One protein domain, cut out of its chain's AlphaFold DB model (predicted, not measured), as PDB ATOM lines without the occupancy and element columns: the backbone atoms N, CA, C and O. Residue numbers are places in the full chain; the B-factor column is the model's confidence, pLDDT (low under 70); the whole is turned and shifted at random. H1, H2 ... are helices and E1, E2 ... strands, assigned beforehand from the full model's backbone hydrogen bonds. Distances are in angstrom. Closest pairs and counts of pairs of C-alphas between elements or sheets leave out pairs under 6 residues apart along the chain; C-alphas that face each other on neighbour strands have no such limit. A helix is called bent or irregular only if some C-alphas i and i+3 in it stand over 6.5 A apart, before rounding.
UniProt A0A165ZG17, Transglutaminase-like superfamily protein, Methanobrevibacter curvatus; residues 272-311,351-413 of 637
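AT A GLANCE: This is residues 272 to 311 and 351 to 413 of the 637 residues of the protein "Transglutaminase-like superfamily protein" of Methanobrevibacter curvatus (UniProt A0A165ZG17). A long, sharply bent hairpin of E5 and E6 makes a V-shaped ribbon: one arm is widened by E2 and then E1, the other by E3 and then E4. Residues 306 to 311 of E3 stick out beyond the second arm, and short H1 only grazes the sheet there. The printed part has 103 residues with six named strands and one named helix, H1, which comes after E4 and before E5 along the chain; it is mostly strand, and its strands form one branched, twisted sheet in which E5 has three neighbours, E2, E3 and E6, each antiparallel to it. It is extended, with a radius of gyration of the C-alphas of 21.2 A, and flat, spanning 64 by 40 by 16 A.

IN THESE COORDINATES: E5, residues 369 to 386, is 41.7 A long and bends by 89 degrees at 379. E6, residues 392 to 412, is 47.1 A long, bends by 87 degrees at 396 and ends at C-alpha 412 (32.769, -6.491, -56.259). E2, residues 280 to 291, spans 31.2 A and bends by 65 degrees at 288; E1, residues 272 to 277, begins at C-alpha 272 (17.046, -22.680, -33.287). E3, residues 296 to 311, spans 46.3 A; E4 is 351 to 354 and H1 358 to 363.

HOW THE PARTS SIT: E5 and E6 form a hairpin, with N 377 and O 403 2.8 A apart, within hydrogen-bond range. On the other side of E5 lie E2, with N 283 and O 384 at 2.8 A, and E3, with N 298 and O 372 at 3.0 A. E1 and E2 form a hairpin, N 275 to O 282 2.9 A. E4 pairs with E3, N 301 to O 353 2.9 A. E1 and E3 are apart. H1 grazes the sheet with residues 360 to 363; every O i to N i+4 pair in it is within hydrogen-bond range.

THE WHOLE: The C-alphas farthest apart, of Asn 310 and Lys 391, are 65.8 A apart. Residues 312 to 350 are not printed, with 24.9 A between C-alphas 311 and 351. The links printed whole are tight. Mean pLDDT of the printed part is 94.1; no printed residue is under 70.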
ATOM      1  N   SER A 272      16.841 -22.957 -34.707       95.81
ATOM      2  CA  SER A 272      17.046 -22.680 -33.287       95.81
ATOM      3  C   SER A 272      18.371 -21.972 -33.071       95.81
ATOM      4  O   SER A 272      19.343 -22.258 -33.764       95.81
ATOM      5  N   THR A 273      18.408 -21.071 -32.100       94.62
ATOM      6  CA  THR A 273      19.628 -20.412 -31.635       94.62
ATOM      7  C   THR A 273      19.835 -20.722 -30.160       94.62
ATOM      8  O   THR A 273      18.869 -20.914 -29.418       94.62
ATOM      9  N   THR A 274      21.093 -20.796 -29.737       96.38
ATOM     10  CA  THR A 274      21.462 -20.973 -28.329       96.38
ATOM     11  C   THR A 274      22.309 -19.788 -27.900       96.38
ATOM     12  O   THR A 274      23.279 -19.459 -28.574       96.38
ATOM     13  N   THR A 275      21.939 -19.161 -26.791       96.56
ATOM     14  CA  THR A 275      22.697 -18.099 -26.122       96.56
ATOM     15  C   THR A 275      22.859 -18.445 -24.643       96.56
ATOM     16  O   THR A 275      22.233 -19.388 -24.151       96.56
ATOM     17  N   TYR A 276      23.697 -17.696 -23.930       95.12
ATOM     18  CA  TYR A 276      23.913 -17.862 -22.495       95.12
ATOM     19  C   TYR A 276      23.687 -16.527 -21.780       95.12
ATOM     20  O   TYR A 276      24.180 -15.494 -22.222       95.12
ATOM     21  N   GLU A 277      22.911 -16.552 -20.698       93.25
ATOM     22  CA  GLU A 277      22.703 -15.433 -19.774       93.25
ATOM     23  C   GLU A 277      23.360 -15.834 -18.443       93.25
ATOM     24  O   GLU A 277      22.772 -16.567 -17.640       93.25
ATOM     25  N   GLY A 278      24.628 -15.458 -18.252       93.12
ATOM     26  CA  GLY A 278      25.460 -16.026 -17.187       93.12
ATOM     27  C   GLY A 278      25.598 -17.546 -17.349       93.12
ATOM     28  O   GLY A 278      25.971 -18.030 -18.414       93.12
ATOM     29  N   SER A 279      25.249 -18.313 -16.312       92.81
ATOM     30  CA  SER A 279      25.253 -19.787 -16.343       92.81
ATOM     31  C   SER A 279      23.977 -20.412 -16.929       92.81
ATOM     32  O   SER A 279      23.880 -21.636 -17.035       92.81
ATOM     33  N   THR A 280      22.989 -19.598 -17.317       95.38
ATOM     34  CA  THR A 280      21.719 -20.080 -17.874       95.38
ATOM     35  C   THR A 280      21.825 -20.237 -19.385       95.38
ATOM     36  O   THR A 280      22.038 -19.262 -20.106       95.38
ATOM     37  N   LYS A 281      21.596 -21.452 -19.891       97.44
ATOM     38  CA  LYS A 281      21.502 -21.723 -21.330       97.44
ATOM     39  C   LYS A 281      20.109 -21.361 -21.837       97.44
ATOM     40  O   LYS A 281      19.110 -21.907 -21.369       97.44
ATOM     41  N   VAL A 282      20.027 -20.500 -22.844       97.75
ATOM     42  CA  VAL A 282      18.774 -20.050 -23.459       97.75
ATOM     43  C   VAL A 282      18.696 -20.563 -24.895       97.75
ATOM     44  O   VAL A 282      19.448 -20.138 -25.766       97.75
ATOM     45  N   VAL A 283      17.765 -21.478 -25.165       97.94
ATOM     46  CA  VAL A 283      17.485 -21.996 -26.510       97.94
ATOM     47  C   VAL A 283      16.236 -21.313 -27.055       97.94
ATOM     48  O   VAL A 283      15.135 -21.506 -26.538       97.94
ATOM     49  N   THR A 284      16.389 -20.541 -28.127       97.31
ATOM     50  CA  THR A 284      15.272 -19.919 -28.845       97.31
ATOM     51  C   THR A 284      14.969 -20.716 -30.107       97.31
ATOM     52  O   THR A 284      15.776 -20.752 -31.030       97.31
ATOM     53  N   LYS A 285      13.795 -21.344 -30.169       97.75
ATOM     54  CA  LYS A 285      13.302 -22.072 -31.343       97.75
ATOM     55  C   LYS A 285      12.321 -21.206 -32.124       97.75
ATOM     56  O   LYS A 285      11.405 -20.626 -31.542       97.75
ATOM     57  N   TRP A 286      12.488 -21.166 -33.439       96.31
ATOM     58  CA  TRP A 286      11.607 -20.465 -34.364       96.31
ATOM     59  C   TRP A 286      10.872 -21.456 -35.260       96.31
ATOM     60  O   TRP A 286      11.499 -22.299 -35.900       96.31
ATOM     61  N   SER A 287       9.548 -21.337 -35.338       94.81
ATOM     62  CA  SER A 287       8.688 -22.117 -36.238       94.81
ATOM     63  C   SER A 287       7.634 -21.231 -36.898       94.81
ATOM     64  O   SER A 287       7.499 -20.056 -36.561       94.81
ATOM     65  N   ASP A 288       6.873 -21.789 -37.846       94.25
ATOM     66  CA  ASP A 288       5.769 -21.083 -38.516       94.25
ATOM     67  C   ASP A 288       6.190 -19.768 -39.192       94.25
ATOM     68  O   ASP A 288       5.434 -18.797 -39.221       94.25
ATOM     69  N   LEU A 289       7.422 -19.725 -39.704       94.88
ATOM     70  CA  LEU A 289       8.022 -18.520 -40.262       94.88
ATOM     71  C   LEU A 289       7.394 -18.177 -41.610       94.88
ATOM     72  O   LEU A 289       7.441 -18.972 -42.549       94.88
ATOM     73  N   ILE A 290       6.849 -16.972 -41.710       94.62
ATOM     74  CA  ILE A 290       6.266 -16.405 -42.928       94.62
ATOM     75  C   ILE A 290       6.900 -15.047 -43.211       94.62
ATOM     76  O   ILE A 290       7.324 -14.349 -42.286       94.62
ATOM     77  N   LYS A 291       6.961 -14.660 -44.488       93.19
ATOM     78  CA  LYS A 291       7.552 -13.386 -44.904       93.19
ATOM     79  C   LYS A 291       6.777 -12.223 -44.276       93.19
ATOM     80  O   LYS A 291       5.549 -12.169 -44.367       93.19
ATOM     81  N   ALA A 292       7.490 -11.331 -43.591       90.75
ATOM     82  CA  ALA A 292       6.895 -10.188 -42.896       90.75
ATOM     83  C   ALA A 292       6.911  -8.915 -43.749       90.75
ATOM     84  O   ALA A 292       5.943  -8.160 -43.719       90.75
ATOM     85  N   LYS A 293       7.986  -8.699 -44.513       91.38
ATOM     86  CA  LYS A 293       8.144  -7.613 -45.489       91.38
ATOM     87  C   LYS A 293       9.141  -8.022 -46.576       91.38
ATOM     88  O   LYS A 293       9.671  -9.134 -46.534       91.38
ATOM     89  N   ASN A 294       9.363  -7.148 -47.554       90.88
ATOM     90  CA  ASN A 294      10.351  -7.377 -48.606       90.88
ATOM     91  C   ASN A 294      11.764  -7.468 -48.028       90.88
ATOM     92  O   ASN A 294      12.084  -6.814 -47.035       90.88
ATOM     93  N   ASP A 295      12.578  -8.311 -48.657       90.69
ATOM     94  CA  ASP A 295      13.994  -8.405 -48.329       90.69
ATOM     95  C   ASP A 295      14.686  -7.133 -48.819       90.69
ATOM     96  O   ASP A 295      14.232  -6.493 -49.770       90.69
ATOM     97  N   TYR A 296      15.768  -6.763 -48.153       89.44
ATOM     98  CA  TYR A 296      16.463  -5.507 -48.391       89.44
ATOM     99  C   TYR A 296      17.967  -5.763 -48.420       89.44
ATOM    100  O   TYR A 296      18.463  -6.547 -47.613       89.44
ATOM    101  N   THR A 297      18.676  -5.153 -49.370       93.50
ATOM    102  CA  THR A 297      20.130  -5.299 -49.513       93.50
ATOM    103  C   THR A 297      20.776  -3.927 -49.471       93.50
ATOM    104  O   THR A 297      20.470  -3.080 -50.304       93.50
ATOM    105  N   GLU A 298      21.679  -3.733 -48.519       94.56
ATOM    106  CA  GLU A 298      22.531  -2.546 -48.423       94.56
ATOM    107  C   GLU A 298      23.886  -2.880 -49.007       94.56
ATOM    108  O   GLU A 298      24.484  -3.854 -48.563       94.56
ATOM    109  N   ILE A 299      24.373  -2.102 -49.971       96.25
ATOM    110  CA  ILE A 299      25.705  -2.292 -50.553       96.25
ATOM    111  C   ILE A 299      26.592  -1.144 -50.087       96.25
ATOM    112  O   ILE A 299      26.229   0.020 -50.254       96.25
ATOM    113  N   THR A 300      27.743  -1.469 -49.510       96.81
ATOM    114  CA  THR A 300      28.768  -0.496 -49.133       96.81
ATOM    115  C   THR A 300      30.025  -0.700 -49.966       96.81
ATOM    116  O   THR A 300      30.397  -1.838 -50.251       96.81
ATOM    117  N   ALA A 301      30.688   0.393 -50.337       97.50
ATOM    118  CA  ALA A 301      32.014   0.381 -50.947       97.50
ATOM    119  C   ALA A 301      33.080   0.764 -49.913       97.50
ATOM    120  O   ALA A 301      32.888   1.720 -49.159       97.50
ATOM    121  N   LYS A 302      34.201   0.042 -49.888       96.06
ATOM    122  CA  LYS A 302      35.390   0.403 -49.108       96.06
ATOM    123  C   LYS A 302      36.185   1.444 -49.889       96.06
ATOM    124  O   LYS A 302      36.636   1.158 -50.989       96.06
ATOM    125  N   VAL A 303      36.385   2.621 -49.313       94.19
ATOM    126  CA  VAL A 303      37.170   3.712 -49.895       94.19
ATOM    127  C   VAL A 303      38.367   3.981 -48.998       94.19
ATOM    128  O   VAL A 303      38.201   4.237 -47.805       94.19
ATOM    129  N   VAL A 304      39.564   3.919 -49.576       88.50
ATOM    130  CA  VAL A 304      40.816   4.247 -48.892       88.50
ATOM    131  C   VAL A 304      41.302   5.590 -49.418       88.50
ATOM    132  O   VAL A 304      41.599   5.714 -50.604       88.50
ATOM    133  N   THR A 305      41.319   6.614 -48.567       86.50
ATOM    134  CA  THR A 305      41.887   7.916 -48.933       86.50
ATOM    135  C   THR A 305      43.405   7.851 -48.870       86.50
ATOM    136  O   THR A 305      43.961   7.120 -48.052       86.50
ATOM    137  N   LYS A 306      44.072   8.629 -49.722       81.12
ATOM    138  CA  LYS A 306      45.529   8.761 -49.735       81.12
ATOM    139  C   LYS A 306      45.939  10.094 -49.113       81.12
ATOM    140  O   LYS A 306      45.190  11.067 -49.206       81.12
ATOM    141  N   LYS A 307      47.127  10.149 -48.519       82.69
ATOM    142  CA  LYS A 307      47.787  11.395 -48.106       82.69
ATOM    143  C   LYS A 307      49.239  11.397 -48.551       82.69
ATOM    144  O   LYS A 307      49.848  10.336 -48.670       82.69
ATOM    145  N   LYS A 308      49.781  12.593 -48.757       84.31
ATOM    146  CA  LYS A 308      51.204  12.802 -49.018       84.31
ATOM    147  C   LYS A 308      51.960  12.896 -47.699       84.31
ATOM    148  O   LYS A 308      51.492  13.561 -46.774       84.31
ATOM    149  N   ILE A 309      53.099  12.222 -47.612       84.31
ATOM    150  CA  ILE A 309      54.040  12.337 -46.498       84.31
ATOM    151  C   ILE A 309      55.454  12.504 -47.047       84.31
ATOM    152  O   ILE A 309      55.773  11.959 -48.099       84.31
ATOM    153  N   ASN A 310      56.296  13.228 -46.318       90.00
ATOM    154  CA  ASN A 310      57.726  13.273 -46.593       90.00
ATOM    155  C   ASN A 310      58.412  12.157 -45.812       90.00
ATOM    156  O   ASN A 310      58.213  12.035 -44.604       90.00
ATOM    157  N   VAL A 311      59.205  11.359 -46.512       88.12
ATOM    158  CA  VAL A 311      59.963  10.238 -45.957       88.12
ATOM    159  C   VAL A 311      61.433  10.385 -46.308       88.12
ATOM    160  O   VAL A 311      61.792  10.973 -47.334       88.12
ATOM    161  N   THR A 351      37.132   4.255 -45.198       95.25
ATOM    162  CA  THR A 351      35.721   4.607 -45.008       95.25
ATOM    163  C   THR A 351      34.819   3.651 -45.776       95.25
ATOM    164  O   THR A 351      35.169   3.174 -46.853       95.25
ATOM    165  N   TRP A 352      33.648   3.348 -45.217       95.12
ATOM    166  CA  TRP A 352      32.625   2.546 -45.887       95.12
ATOM    167  C   TRP A 352      31.490   3.451 -46.341       95.12
ATOM    168  O   TRP A 352      30.774   4.018 -45.519       95.12
ATOM    169  N   ILE A 353      31.324   3.577 -47.652       96.62
ATOM    170  CA  ILE A 353      30.307   4.434 -48.257       96.62
ATOM    171  C   ILE A 353      29.096   3.589 -48.632       96.62
ATOM    172  O   ILE A 353      29.212   2.660 -49.427       96.62
ATOM    173  N   LEU A 354      27.924   3.914 -48.084       96.62
ATOM    174  CA  LEU A 354      26.664   3.287 -48.478       96.62
ATOM    175  C   LEU A 354      26.256   3.758 -49.882       96.62
ATOM    176  O   LEU A 354      26.099   4.955 -50.124       96.62
ATOM    177  N   LEU A 355      26.058   2.819 -50.807       96.69
ATOM    178  CA  LEU A 355      25.742   3.098 -52.210       96.69
ATOM    179  C   LEU A 355      24.237   3.345 -52.403       96.69
ATOM    180  O   LEU A 355      23.509   2.521 -52.957       96.69
ATOM    181  N   THR A 356      23.763   4.487 -51.904       94.50
ATOM    182  CA  THR A 356      22.328   4.824 -51.823       94.50
ATOM    183  C   THR A 356      21.702   5.268 -53.143       94.50
ATOM    184  O   THR A 356      20.487   5.176 -53.300       94.50
ATOM    185  N   ASN A 357      22.502   5.742 -54.100       94.69
ATOM    186  CA  ASN A 357      22.035   6.286 -55.374       94.69
ATOM    187  C   ASN A 357      22.969   5.900 -56.531       94.69
ATOM    188  O   ASN A 357      24.072   5.391 -56.318       94.69
ATOM    189  N   ASP A 358      22.531   6.144 -57.764       94.25
ATOM    190  CA  ASP A 358      23.266   5.711 -58.956       94.25
ATOM    191  C   ASP A 358      24.560   6.500 -59.189       94.25
ATOM    192  O   ASP A 358      25.508   5.956 -59.749       94.25
ATOM    193  N   GLN A 359      24.663   7.733 -58.678       94.88
ATOM    194  CA  GLN A 359      25.910   8.503 -58.725       94.88
ATOM    195  C   GLN A 359      27.002   7.840 -57.880       94.88
ATOM    196  O   GLN A 359      28.112   7.628 -58.366       94.88
ATOM    197  N   LEU A 360      26.688   7.462 -56.635       95.75
ATOM    198  CA  LEU A 360      27.616   6.762 -55.743       95.75
ATOM    199  C   LEU A 360      27.952   5.370 -56.274       95.75
ATOM    200  O   LEU A 360      29.120   4.987 -56.264       95.75
ATOM    201  N   LYS A 361      26.954   4.634 -56.782       94.44
ATOM    202  CA  LYS A 361      27.188   3.328 -57.415       94.44
ATOM    203  C   LYS A 361      28.136   3.446 -58.601       94.44
ATOM    204  O   LYS A 361      29.062   2.655 -58.690       94.44
ATOM    205  N   ASN A 362      27.935   4.431 -59.478       92.06
ATOM    206  CA  ASN A 362      28.801   4.633 -60.633       92.06
ATOM    207  C   ASN A 362      30.204   5.094 -60.221       92.06
ATOM    208  O   ASN A 362      31.181   4.572 -60.744       92.06
ATOM    209  N   LYS A 363      30.320   6.026 -59.264       94.19
ATOM    210  CA  LYS A 363      31.614   6.510 -58.754       94.19
ATOM    211  C   LYS A 363      32.437   5.377 -58.140       94.19
ATOM    212  O   LYS A 363      33.610   5.241 -58.458       94.19
ATOM    213  N   TYR A 364      31.814   4.533 -57.320       95.50
ATOM    214  CA  TYR A 364      32.503   3.465 -56.595       95.50
ATOM    215  C   TYR A 364      32.337   2.076 -57.232       95.50
ATOM    216  O   TYR A 364      32.536   1.062 -56.558       95.50
ATOM    217  N   LYS A 365      31.994   2.006 -58.528       92.75
ATOM    218  CA  LYS A 365      31.681   0.745 -59.225       92.75
ATOM    219  C   LYS A 365      32.826  -0.274 -59.214       92.75
ATOM    220  O   LYS A 365      32.555  -1.464 -59.250       92.75
ATOM    221  N   TRP A 366      34.071   0.194 -59.108       92.12
ATOM    222  CA  TRP A 366      35.289  -0.629 -59.095       92.12
ATOM    223  C   TRP A 366      35.905  -0.831 -57.713       92.12
ATOM    224  O   TRP A 366      36.912  -1.515 -57.580       92.12
ATOM    225  N   TYR A 367      35.335  -0.225 -56.677       94.19
ATOM    226  CA  TYR A 367      35.843  -0.372 -55.318       94.19
ATOM    227  C   TYR A 367      35.360  -1.700 -54.740       94.19
ATOM    228  O   TYR A 367      34.351  -2.247 -55.185       94.19
ATOM    229  N   TYR A 368      36.041  -2.202 -53.710       94.19
ATOM    230  CA  TYR A 368      35.562  -3.378 -52.988       94.19
ATOM    231  C   TYR A 368      34.153  -3.133 -52.435       94.19
ATOM    232  O   TYR A 368      33.957  -2.213 -51.635       94.19
ATOM    233  N   GLN A 369      33.182  -3.967 -52.819       96.06
ATOM    234  CA  GLN A 369      31.796  -3.838 -52.371       96.06
ATOM    235  C   GLN A 369      31.320  -5.064 -51.604       96.06
ATOM    236  O   GLN A 369      31.382  -6.198 -52.087       96.06
ATOM    237  N   ASN A 370      30.746  -4.813 -50.429       94.56
ATOM    238  CA  ASN A 370      30.087  -5.823 -49.613       94.56
ATOM    239  C   ASN A 370      28.618  -5.451 -49.420       94.56
ATOM    240  O   ASN A 370      28.281  -4.296 -49.167       94.56
ATOM    241  N   GLY A 371      27.738  -6.438 -49.539       93.94
ATOM    242  CA  GLY A 371      26.309  -6.263 -49.370       93.94
ATOM    243  C   GLY A 371      25.780  -6.979 -48.138       93.94
ATOM    244  O   GLY A 371      26.016  -8.172 -47.959       93.94
ATOM    245  N   THR A 372      25.006  -6.273 -47.318       95.06
ATOM    246  CA  THR A 372      24.252  -6.843 -46.198       95.06
ATOM    247  C   THR A 372      22.818  -7.105 -46.636       95.06
ATOM    248  O   THR A 372      22.035  -6.183 -46.850       95.06
ATOM    249  N   ILE A 373      22.456  -8.380 -46.741       94.62
ATOM    250  CA  ILE A 373      21.109  -8.824 -47.098       94.62
ATOM    251  C   ILE A 373      20.322  -9.060 -45.810       94.62
ATOM    252  O   ILE A 373      20.662  -9.946 -45.027       94.62
ATOM    253  N   SER A 374      19.252  -8.297 -45.614       94.50
ATOM    254  CA  SER A 374      18.301  -8.442 -44.514       94.50
ATOM    255  C   SER A 374      17.021  -9.126 -44.992       94.50
ATOM    256  O   SER A 374      16.311  -8.611 -45.859       94.50
ATOM    257  N   LYS A 375      16.700 -10.280 -44.400       94.56
ATOM    258  CA  LYS A 375      15.455 -11.026 -44.634       94.56
ATOM    259  C   LYS A 375      14.551 -10.937 -43.416       94.56
ATOM    260  O   LYS A 375      15.014 -11.104 -42.287       94.56
ATOM    261  N   TYR A 376      13.262 -10.706 -43.646       94.75
ATOM    262  CA  TYR A 376      12.315 -10.393 -42.577       94.75
ATOM    263  C   TYR A 376      11.177 -11.401 -42.499       94.75
ATOM    264  O   TYR A 376      10.377 -11.556 -43.429       94.75
ATOM    265  N   TYR A 377      11.047 -12.023 -41.334       95.31
ATOM    266  CA  TYR A 377      10.047 -13.038 -41.050       95.31
ATOM    267  C   TYR A 377       9.232 -12.688 -39.811       95.31
ATOM    268  O   TYR A 377       9.654 -11.923 -38.944       95.31
ATOM    269  N   LYS A 378       8.055 -13.298 -39.712       95.12
ATOM    270  CA  LYS A 378       7.279 -13.388 -38.478       95.12
ATOM    271  C   LYS A 378       6.932 -14.844 -38.212       95.12
ATOM    272  O   LYS A 378       6.655 -15.581 -39.155       95.12
ATOM    273  N   GLY A 379       6.954 -15.263 -36.955       95.50
ATOM    274  CA  GLY A 379       6.706 -16.659 -36.606       95.50
ATOM    275  C   GLY A 379       6.444 -16.886 -35.127       95.50
ATOM    276  O   GLY A 379       6.245 -15.952 -34.345       95.50
ATOM    277  N   THR A 380       6.420 -18.156 -34.751       96.31
ATOM    278  CA  THR A 380       6.343 -18.598 -33.362       96.31
ATOM    279  C   THR A 380       7.756 -18.642 -32.784       96.31
ATOM    280  O   THR A 380       8.619 -19.333 -33.325       96.31
ATOM    281  N   LYS A 381       7.983 -17.925 -31.682       97.56
ATOM    282  CA  LYS A 381       9.235 -17.912 -30.917       97.56
ATOM    283  C   LYS A 381       9.023 -18.679 -29.619       97.56
ATOM    284  O   LYS A 381       8.274 -18.228 -28.757       97.56
ATOM    285  N   GLN A 382       9.690 -19.810 -29.456       98.00
ATOM    286  CA  GLN A 382       9.711 -20.560 -28.205       98.00
ATOM    287  C   GLN A 382      11.061 -20.363 -27.512       98.00
ATOM    288  O   GLN A 382      12.097 -20.657 -28.094       98.00
ATOM    289  N   VAL A 383      11.050 -19.879 -26.275       97.88
ATOM    290  CA  VAL A 383      12.241 -19.651 -25.453       97.88
ATOM    291  C   VAL A 383      12.274 -20.693 -24.342       97.88
ATOM    292  O   VAL A 383      11.377 -20.740 -23.499       97.88
ATOM    293  N   LEU A 384      13.311 -21.522 -24.358       98.12
ATOM    294  CA  LEU A 384      13.586 -22.562 -23.374       98.12
ATOM    295  C   LEU A 384      14.822 -22.145 -22.577       98.12
ATOM    296  O   LEU A 384      15.871 -21.907 -23.175       98.12
ATOM    297  N   LYS A 385      14.717 -22.053 -21.253       97.88
ATOM    298  CA  LYS A 385      15.860 -21.769 -20.375       97.88
ATOM    299  C   LYS A 385      16.232 -23.017 -19.593       97.88
ATOM    300  O   LYS A 385      15.347 -23.664 -19.032       97.88
ATOM    301  N   TYR A 386      17.520 -23.321 -19.546       97.56
ATOM    302  CA  TYR A 386      18.094 -24.435 -18.807       97.56
ATOM    303  C   TYR A 386      19.116 -23.903 -17.809       97.56
ATOM    304  O   TYR A 386      19.886 -22.999 -18.141       97.56
ATOM    305  N   ASP A 387      19.121 -24.455 -16.602       95.94
ATOM    306  CA  ASP A 387      20.143 -24.135 -15.610       95.94
ATOM    307  C   ASP A 387      21.503 -24.777 -15.950       95.94
ATOM    308  O   ASP A 387      21.650 -25.500 -16.942       95.94
ATOM    309  N   LYS A 388      22.503 -24.536 -15.092       93.44
ATOM    310  CA  LYS A 388      23.866 -25.075 -15.232       93.44
ATOM    311  C   LYS A 388      23.943 -26.609 -15.265       93.44
ATOM    312  O   LYS A 388      24.909 -27.145 -15.790       93.44
ATOM    313  N   SER A 389      22.948 -27.308 -14.709       92.88
ATOM    314  CA  SER A 389      22.868 -28.777 -14.703       92.88
ATOM    315  C   SER A 389      22.171 -29.340 -15.946       92.88
ATOM    316  O   SER A 389      22.106 -30.552 -16.132       92.88
ATOM    317  N   GLY A 390      21.638 -28.467 -16.810       93.25
ATOM    318  CA  GLY A 390      20.869 -28.853 -17.989       93.25
ATOM    319  C   GLY A 390      19.383 -29.101 -17.713       93.25
ATOM    320  O   GLY A 390      18.668 -29.543 -18.615       93.25
ATOM    321  N   LYS A 391      18.877 -28.793 -16.511       96.12
ATOM    322  CA  LYS A 391      17.451 -28.917 -16.186       96.12
ATOM    323  C   LYS A 391      16.673 -27.749 -16.788       96.12
ATOM    324  O   LYS A 391      17.069 -26.592 -16.672       96.12
ATOM    325  N   LEU A 392      15.544 -28.049 -17.436       97.38
ATOM    326  CA  LEU A 392      14.643 -27.033 -17.984       97.38
ATOM    327  C   LEU A 392      13.973 -26.261 -16.838       97.38
ATOM    328  O   LEU A 392      13.219 -26.840 -16.060       97.38
ATOM    329  N   ILE A 393      14.212 -24.954 -16.779       97.19
ATOM    330  CA  ILE A 393      13.668 -24.054 -15.752       97.19
ATOM    331  C   ILE A 393      12.594 -23.104 -16.298       97.19
ATOM    332  O   ILE A 393      11.790 -22.577 -15.536       97.19
ATOM    333  N   SER A 394      12.535 -22.874 -17.617       97.25
ATOM    334  CA  SER A 394      11.484 -22.045 -18.228       97.25
ATOM    335  C   SER A 394      11.173 -22.462 -19.663       97.25
ATOM    336  O   SER A 394      12.078 -22.795 -20.423       97.25
ATOM    337  N   ASN A 395       9.897 -22.397 -20.050       97.75
ATOM    338  CA  ASN A 395       9.421 -22.638 -21.413       97.75
ATOM    339  C   ASN A 395       8.308 -21.637 -21.749       97.75
ATOM    340  O   ASN A 395       7.168 -21.804 -21.318       97.75
ATOM    341  N   LYS A 396       8.636 -20.593 -22.515       98.06
ATOM    342  CA  LYS A 396       7.680 -19.562 -22.940       98.06
ATOM    343  C   LYS A 396       7.526 -19.577 -24.453       98.06
ATOM    344  O   LYS A 396       8.515 -19.615 -25.177       98.06
ATOM    345  N   THR A 397       6.289 -19.525 -24.937       97.69
ATOM    346  CA  THR A 397       5.984 -19.469 -26.373       97.69
ATOM    347  C   THR A 397       5.285 -18.162 -26.708       97.69
ATOM    348  O   THR A 397       4.271 -17.822 -26.107       97.69
ATOM    349  N   TYR A 398       5.814 -17.464 -27.703       97.25
ATOM    350  CA  TYR A 398       5.310 -16.202 -28.219       97.25
ATOM    351  C   TYR A 398       4.924 -16.378 -29.683       97.25
ATOM    352  O   TYR A 398       5.626 -17.036 -30.450       97.25
ATOM    353  N   TYR A 399       3.818 -15.770 -30.091       94.50
ATOM    354  CA  TYR A 399       3.315 -15.865 -31.459       94.50
ATOM    355  C   TYR A 399       3.518 -14.552 -32.212       94.50
ATOM    356  O   TYR A 399       3.597 -13.488 -31.598       94.50
ATOM    357  N   ASN A 400       3.579 -14.639 -33.545       93.12
ATOM    358  CA  ASN A 400       3.721 -13.498 -34.458       93.12
ATOM    359  C   ASN A 400       4.919 -12.586 -34.138       93.12
ATOM    360  O   ASN A 400       4.863 -11.382 -34.371       93.12
ATOM    361  N   GLN A 401       6.000 -13.153 -33.607       96.75
ATOM    362  CA  GLN A 401       7.205 -12.401 -33.278       96.75
ATOM    363  C   GLN A 401       8.035 -12.154 -34.532       96.75
ATOM    364  O   GLN A 401       8.102 -13.023 -35.402       96.75
ATOM    365  N   GLN A 402       8.666 -10.982 -34.619       94.94
ATOM    366  CA  GLN A 402       9.545 -10.636 -35.732       94.94
ATOM    367  C   GLN A 402      10.904 -11.323 -35.598       94.94
ATOM    368  O   GLN A 402      11.481 -11.403 -34.514       94.94
ATOM    369  N   CYS A 403      11.423 -11.790 -36.725       92.38
ATOM    370  CA  CYS A 403      12.738 -12.387 -36.860       92.38
ATOM    371  C   CYS A 403      13.420 -11.761 -38.080       92.38
ATOM    372  O   CYS A 403      12.858 -11.771 -39.176       92.38
ATOM    373  N   THR A 404      14.615 -11.210 -37.877       93.62
ATOM    374  CA  THR A 404      15.439 -10.661 -38.955       93.62
ATOM    375  C   THR A 404      16.691 -11.501 -39.091       93.62
ATOM    376  O   THR A 404      17.343 -11.809 -38.095       93.62
ATOM    377  N   GLU A 405      17.033 -11.839 -40.324       91.44
ATOM    378  CA  GLU A 405      18.263 -12.549 -40.648       91.44
ATOM    379  C   GLU A 405      19.119 -11.674 -41.532       91.44
ATOM    380  O   GLU A 405      18.638 -11.161 -42.541       91.44
ATOM    381  N   LYS A 406      20.380 -11.518 -41.141       93.12
ATOM    382  CA  LYS A 406      21.370 -10.769 -41.901       93.12
ATOM    383  C   LYS A 406      22.420 -11.730 -42.439       93.12
ATOM    384  O   LYS A 406      22.852 -12.632 -41.726       93.12
ATOM    385  N   SER A 407      22.819 -11.531 -43.685       92.94
ATOM    386  CA  SER A 407      23.935 -12.244 -44.307       92.94
ATOM    387  C   SER A 407      24.740 -11.293 -45.177       92.94
ATOM    388  O   SER A 407      24.147 -10.463 -45.866       92.94
ATOM    389  N   SER A 408      26.058 -11.457 -45.186       92.50
ATOM    390  CA  SER A 408      26.964 -10.669 -46.023       92.50
ATOM    391  C   SER A 408      27.247 -11.378 -47.347       92.50
ATOM    392  O   SER A 408      27.250 -12.610 -47.405       92.50
ATOM    393  N   LYS A 409      27.490 -10.611 -48.410       93.25
ATOM    394  CA  LYS A 409      27.889 -11.116 -49.726       93.25
ATOM    395  C   LYS A 409      28.834 -10.117 -50.390       93.25
ATOM    396  O   LYS A 409      28.510  -8.939 -50.459       93.25
ATOM    397  N   ILE A 410      29.942 -10.596 -50.946       92.19
ATOM    398  CA  ILE A 410      30.826  -9.776 -51.784       92.19
ATOM    399  C   ILE A 410      30.149  -9.556 -53.144       92.19
ATOM    400  O   ILE A 410      29.693 -10.515 -53.772       92.19
ATOM    401  N   PHE A 411      30.046  -8.294 -53.562       89.44
ATOM    402  CA  PHE A 411      29.471  -7.891 -54.851       89.44
ATOM    403  C   PHE A 411      30.539  -7.486 -55.868       89.44
ATOM    404  O   PHE A 411      30.307  -7.668 -57.056       89.44
ATOM    405  N   GLN A 412      31.684  -6.975 -55.407       88.75
ATOM    406  CA  GLN A 412      32.769  -6.491 -56.259       88.75
ATOM    407  C   GLN A 412      34.113  -6.647 -55.535       88.75
ATOM    408  O   GLN A 412      34.229  -6.248 -54.374       88.75
ATOM    409  N   SER A 413      35.108  -7.222 -56.215       88.06
ATOM    410  CA  SER A 413      36.506  -7.233 -55.754       88.06
ATOM    411  C   SER A 413      37.127  -5.839 -55.869       88.06
ATOM    412  O   SER A 413      36.627  -5.003 -56.618       88.06
TER     413      SER A 413